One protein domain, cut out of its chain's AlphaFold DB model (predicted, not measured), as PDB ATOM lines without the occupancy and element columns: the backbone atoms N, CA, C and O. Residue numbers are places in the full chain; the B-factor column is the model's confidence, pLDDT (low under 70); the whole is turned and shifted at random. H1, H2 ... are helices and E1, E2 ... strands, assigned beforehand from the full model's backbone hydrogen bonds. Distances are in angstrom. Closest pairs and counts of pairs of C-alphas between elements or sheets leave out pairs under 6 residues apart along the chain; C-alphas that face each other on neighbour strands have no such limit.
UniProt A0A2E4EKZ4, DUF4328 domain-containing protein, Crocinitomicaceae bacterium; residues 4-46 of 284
ATOM      1  N   GLU A   4       5.292 -21.271  -1.050       81.94
ATOM      2  CA  GLU A   4       4.865 -20.948   0.319       81.94
ATOM      3  C   GLU A   4       3.366 -20.652   0.397       81.94
ATOM      4  O   GLU A   4       2.688 -21.153   1.293       81.94
ATOM      5  N   GLN A   5       2.828 -19.908  -0.573       78.12
ATOM      6  CA  GLN A   5       1.398 -19.616  -0.639       78.12
ATOM      7  C   GLN A   5       0.572 -20.886  -0.854       78.12
ATOM      8  O   GLN A   5      -0.466 -21.047  -0.218       78.12
ATOM      9  N   HIS A   6       1.031 -21.822  -1.690       86.31
ATOM     10  CA  HIS A   6       0.371 -23.122  -1.841       86.31
ATOM     11  C   HIS A   6       0.403 -23.950  -0.559       86.31
ATOM     12  O   HIS A   6      -0.597 -24.574  -0.207       86.31
ATOM     13  N   LEU A   7       1.524 -23.936   0.169       84.69
ATOM     14  CA  LEU A   7       1.673 -24.689   1.415       84.69
ATOM     15  C   LEU A   7       0.698 -24.230   2.509       84.69
ATOM     16  O   LEU A   7       0.316 -25.054   3.334       84.69
ATOM     17  N   ILE A   8       0.244 -22.970   2.505       79.44
ATOM     18  CA  ILE A   8      -0.800 -22.483   3.431       79.44
ATOM     19  C   ILE A   8      -2.109 -23.268   3.260       79.44
ATOM     20  O   ILE A   8      -2.785 -23.552   4.252       79.44
ATOM     21  N   PHE A   9      -2.451 -23.631   2.021       80.19
ATOM     22  CA  PHE A   9      -3.627 -24.442   1.706       80.19
ATOM     23  C   PHE A   9      -3.326 -25.926   1.897       80.19
ATOM     24  O   PHE A   9      -4.012 -26.600   2.654       80.19
ATOM     25  N   CYS A  10      -2.268 -26.436   1.264       85.81
ATOM     26  CA  CYS A  10      -1.996 -27.873   1.225       85.81
ATOM     27  C   CYS A  10      -1.743 -28.489   2.607       85.81
ATOM     28  O   CYS A  10      -2.110 -29.640   2.806       85.81
ATOM     29  N   LYS A  11      -1.186 -27.737   3.570       84.94
ATOM     30  CA  LYS A  11      -1.007 -28.206   4.960       84.94
ATOM     31  C   LYS A  11      -2.323 -28.466   5.704       84.94
ATOM     32  O   LYS A  11      -2.304 -29.098   6.750       84.94
ATOM     33  N   LYS A  12      -3.440 -27.928   5.208       82.44
ATOM     34  CA  LYS A  12      -4.780 -28.046   5.807       82.44
ATOM     35  C   LYS A  12      -5.681 -29.014   5.038       82.44
ATOM     36  O   LYS A  12      -6.883 -29.024   5.277       82.44
ATOM     37  N   CYS A  13      -5.122 -29.747   4.073       85.81
ATOM     38  CA  CYS A  13      -5.868 -30.610   3.167       85.81
ATOM     39  C   CYS A  13      -5.748 -32.086   3.584       85.81
ATOM     40  O   CYS A  13      -4.628 -32.549   3.806       85.81
ATOM     41  N   ASN A  14      -6.851 -32.838   3.600       86.88
ATOM     42  CA  ASN A  14      -6.868 -34.289   3.849       86.88
ATOM     43  C   ASN A  14      -6.047 -35.074   2.826       86.88
ATOM     44  O   ASN A  14      -5.492 -36.132   3.112       86.88
ATOM     45  N   HIS A  15      -5.914 -34.536   1.620       90.12
ATOM     46  CA  HIS A  15      -5.132 -35.157   0.563       90.12
ATOM     47  C   HIS A  15      -3.637 -34.849   0.662       90.12
ATOM     48  O   HIS A  15      -2.944 -34.947  -0.343       90.12
ATOM     49  N   GLN A  16      -3.093 -34.427   1.800       89.19
ATOM     50  CA  GLN A  16      -1.656 -34.181   1.896       89.19
ATOM     51  C   GLN A  16      -0.848 -35.488   1.936       89.19
ATOM     52  O   GLN A  16      -1.199 -36.443   2.623       89.19
ATOM     53  N   LYS A  17       0.275 -35.529   1.215       91.19
ATOM     54  CA  LYS A  17       1.214 -36.655   1.231       91.19
ATOM     55  C   LYS A  17       2.639 -36.137   1.354       91.19
ATOM     56  O   LYS A  17       3.094 -35.369   0.511       91.19
ATOM     57  N   MET A  18       3.350 -36.550   2.398       92.38
ATOM     58  CA  MET A  18       4.733 -36.127   2.615       92.38
ATOM     59  C   MET A  18       5.703 -36.995   1.807       92.38
ATOM     60  O   MET A  18       5.679 -38.220   1.915       92.38
ATOM     61  N   ASP A  19       6.570 -36.357   1.023       93.38
ATOM     62  CA  ASP A  19       7.691 -36.983   0.321       93.38
ATOM     63  C   ASP A  19       9.019 -36.480   0.901       93.38
ATOM     64  O   ASP A  19       9.224 -35.278   1.079       93.38
ATOM     65  N   LEU A  20       9.944 -37.396   1.191       88.25
ATOM     66  CA  LEU A  20      11.205 -37.074   1.869       88.25
ATOM     67  C   LEU A  20      12.174 -36.240   1.014       88.25
ATOM     68  O   LEU A  20      13.096 -35.640   1.562       88.25
ATOM     69  N   LYS A  21      11.995 -36.198  -0.311       90.19
ATOM     70  CA  LYS A  21      12.861 -35.446  -1.232       90.19
ATOM     71  C   LYS A  21      12.218 -34.141  -1.695       90.19
ATOM     72  O   LYS A  21      12.917 -33.154  -1.890       90.19
ATOM     73  N   GLN A  22      10.901 -34.140  -1.889       88.81
ATOM     74  CA  GLN A  22      10.155 -33.039  -2.514       88.81
ATOM     75  C   GLN A  22       9.249 -32.277  -1.530       88.81
ATOM     76  O   GLN A  22       8.713 -31.212  -1.858       88.81
ATOM     77  N   GLY A  23       9.080 -32.790  -0.310       89.44
ATOM     78  CA  GLY A  23       8.214 -32.218   0.714       89.44
ATOM     79  C   GLY A  23       6.736 -32.537   0.478       89.44
ATOM     80  O   GLY A  23       6.379 -33.632   0.058       89.44
ATOM     81  N   LEU A  24       5.853 -31.580   0.779       89.19
ATOM     82  CA  LEU A  24       4.405 -31.805   0.768       89.19
ATOM     83  C   LEU A  24       3.835 -31.879  -0.662       89.19
ATOM     84  O   LEU A  24       3.821 -30.870  -1.381       89.19
ATOM     85  N   LEU A  25       3.350 -33.053  -1.051       94.44
ATOM     86  CA  LEU A  25       2.677 -33.338  -2.318       94.44
ATOM     87  C   LEU A  25       1.167 -33.495  -2.103       94.44
ATOM     88  O   LEU A  25       0.698 -33.731  -0.989       94.44
ATOM     89  N   CYS A  26       0.401 -33.398  -3.187       92.12
ATOM     90  CA  CYS A  26      -0.992 -33.826  -3.194       92.12
ATOM     91  C   CYS A  26      -1.055 -35.352  -3.361       92.12
ATOM     92  O   CYS A  26      -0.503 -35.909  -4.305       92.12
ATOM     93  N   GLY A  27      -1.742 -36.034  -2.457       90.69
ATOM     94  CA  GLY A  27      -1.974 -37.474  -2.446       90.69
ATOM     95  C   GLY A  27      -2.856 -37.961  -3.594       90.69
ATOM     96  O   GLY A  27      -2.712 -39.112  -3.989       90.69
ATOM     97  N   LEU A  28      -3.692 -37.090  -4.178       91.50
ATOM     98  CA  LEU A  28      -4.493 -37.416  -5.365       91.50
ATOM     99  C   LEU A  28      -3.661 -37.406  -6.653       91.50
ATOM    100  O   LEU A  28      -3.846 -38.256  -7.517       91.50
ATOM    101  N   THR A  29      -2.750 -36.437  -6.800       90.75
ATOM    102  CA  THR A  29      -2.004 -36.233  -8.055       90.75
ATOM    103  C   THR A  29      -0.563 -36.734  -8.001       90.75
ATOM    104  O   THR A  29       0.072 -36.889  -9.042       90.75
ATOM    105  N   GLY A  30      -0.017 -36.955  -6.804       90.62
ATOM    106  CA  GLY A  30       1.387 -37.302  -6.578       90.62
ATOM    107  C   GLY A  30       2.371 -36.175  -6.908       90.62
ATOM    108  O   GLY A  30       3.562 -36.439  -7.043       90.62
ATOM    109  N   LYS A  31       1.894 -34.934  -7.073       92.44
ATOM    110  CA  LYS A  31       2.695 -33.785  -7.526       92.44
ATOM    111  C   LYS A  31       2.634 -32.613  -6.546       92.44
ATOM    112  O   LYS A  31       1.798 -32.568  -5.640       92.44
ATOM    113  N   LEU A  32       3.547 -31.660  -6.738       92.12
ATOM    114  CA  LEU A  32       3.495 -30.347  -6.096       92.12
ATOM    115  C   LEU A  32       2.244 -29.588  -6.561       92.12
ATOM    116  O   LEU A  32       1.741 -29.822  -7.657       92.12
ATOM    117  N   ALA A  33       1.759 -28.673  -5.725       90.19
ATOM    118  CA  ALA A  33       0.631 -27.813  -6.063       90.19
ATOM    119  C   ALA A  33       0.952 -26.897  -7.256       90.19
ATOM    120  O   ALA A  33       1.998 -26.248  -7.274       90.19
ATOM    121  N   ASP A  34       0.027 -26.823  -8.209       91.12
ATOM    122  CA  ASP A  34       0.149 -26.079  -9.469       91.12
ATOM    123  C   ASP A  34      -1.069 -25.179  -9.767       91.12
ATOM    124  O   ASP A  34      -1.152 -24.570 -10.830       91.12
ATOM    125  N   PHE A  35      -2.001 -25.042  -8.820       86.38
ATOM    126  CA  PHE A  35      -3.220 -24.247  -8.991       86.38
ATOM    127  C   PHE A  35      -2.997 -22.738  -8.789       86.38
ATOM    128  O   PHE A  35      -2.103 -22.309  -8.054       86.38
ATOM    129  N   GLU A  36      -3.877 -21.916  -9.364       84.62
ATOM    130  CA  GLU A  36      -3.963 -20.479  -9.082       84.62
ATOM    131  C   GLU A  36      -5.233 -20.150  -8.285       84.62
ATOM    132  O   GLU A  36      -6.344 -20.521  -8.658       84.62
ATOM    133  N   GLY A  37      -5.076 -19.468  -7.148       81.75
ATOM    134  CA  GLY A  37      -6.182 -19.100  -6.263       81.75
ATOM    135  C   GLY A  37      -6.580 -20.218  -5.294       81.75
ATOM    136  O   GLY A  37      -6.075 -20.265  -4.173       81.75
ATOM    137  N   LYS A  38      -7.509 -21.093  -5.698       77.06
ATOM    138  CA  LYS A  38      -8.014 -22.211  -4.875       77.06
ATOM    139  C   LYS A  38      -7.830 -23.541  -5.598       77.06
ATOM    140  O   LYS A  38      -8.049 -23.630  -6.801       77.06
ATOM    141  N   CYS A  39      -7.470 -24.583  -4.851       83.12
ATOM    142  CA  CYS A  39      -7.404 -25.937  -5.390       83.12
ATOM    143  C   CYS A  39      -8.831 -26.488  -5.595       83.12
ATOM    144  O   CYS A  39      -9.608 -26.467  -4.639       83.12
ATOM    145  N   PRO A  40      -9.182 -26.997  -6.793       85.00
ATOM    146  CA  PRO A  40     -10.509 -27.567  -7.063       85.00
ATOM    147  C   PRO A  40     -10.831 -28.812  -6.231       85.00
ATOM    148  O   PRO A  40     -11.993 -29.101  -5.978       85.00
ATOM    149  N   SER A  41      -9.795 -29.536  -5.811       87.44
ATOM    150  CA  SER A  41      -9.889 -30.748  -4.992       87.44
ATOM    151  C   SER A  41      -9.442 -30.482  -3.556       87.44
ATOM    152  O   SER A  41      -8.866 -31.354  -2.917       87.44
ATOM    153  N   PHE A  42      -9.590 -29.247  -3.071       85.62
ATOM    154  CA  PHE A  42      -9.280 -28.943  -1.681       85.62
ATOM    155  C   PHE A  42     -10.326 -29.582  -0.771       85.62
ATOM    156  O   PHE A  42     -11.499 -29.224  -0.848       85.62
ATOM    157  N   ASP A  43      -9.870 -30.468   0.104       83.19
ATOM    158  CA  ASP A  43     -10.686 -31.094   1.135       83.19
ATOM    159  C   ASP A  43     -10.070 -30.787   2.499       83.19
ATOM    160  O   ASP A  43      -8.914 -31.130   2.738       83.19
ATOM    161  N   MET A  44     -10.785 -30.056   3.350       73.56
ATOM    162  CA  MET A  44     -10.234 -29.559   4.609       73.56
ATOM    163  C   MET A  44     -10.211 -30.676   5.649       73.56
ATOM    164  O   MET A  44     -11.194 -31.387   5.801       73.56
ATOM    165  N   VAL A  45      -9.116 -30.788   6.406       59.50
ATOM    166  CA  VAL A  45      -9.064 -31.678   7.577       59.50
ATOM    167  C   VAL A  45     -10.138 -31.248   8.583       59.50
ATOM    168  O   VAL A  45      -9.995 -30.195   9.212       59.50
ATOM    169  N   GLU A  46     -11.205 -32.040   8.721       51.16
ATOM    170  CA  GLU A  46     -12.279 -31.828   9.706       51.16
ATOM    171  C   GLU A  46     -11.734 -31.888  11.145       51.16
ATOM    172  O   GLU A  46     -12.154 -31.104  11.990       51.16
TER     173      GLU A  46
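This is residues 4 to 46 of the 284 residues of the protein "DUF4328 domain-containing protein" of Crocinitomicaceae bacterium (UniProt A0A2E4EKZ4). With little regular structure, this is a small fold of loops in which a short helix, H1, sits near a small two-stranded hairpin, E1 and E2, and a long loop stretch, residues 27 to 46, folds back past both. The 43 printed residues hold one named helix, then two named strands, in an antiparallel sheet of order E1 - E2; the class is mixed, with only 15 residues in named elements. The whole is compact and rounded, radius of gyration of the C-alphas 9.5 A, spanning 25 by 23 by 17 A.

H1, residues 4 to 10, begins at C-alpha 4 (4.865, -20.948, 0.319) and is 9.8 A long. E1, residues 16 to 19, is 9.9 A long. E2, residues 23 to 26, is 10.1 A long and ends at C-alpha 26 (-0.992, -33.826, -3.194).

In H1, 2 of 3 O i to N i+4 pairs are within hydrogen-bond range. The closest C-alphas of H1 and E1 are those of Cys 10 and Gln 16, 6.4 A apart; of H1 and E2, those of Cys 10 and Cys 26, 7.5 A. E1 and E2 form a hairpin, antiparallel at 139 degrees, with N 17 and O 25 2.9 A apart and N 25 and O 17 2.8 A apart, both within hydrogen-bond range.

The C-alphas farthest apart, of Lys 21 and Glu 46, are 27.7 A apart. The printed part has no cut, and both links are tight. Residues 45 to 46 have pLDDT under 70.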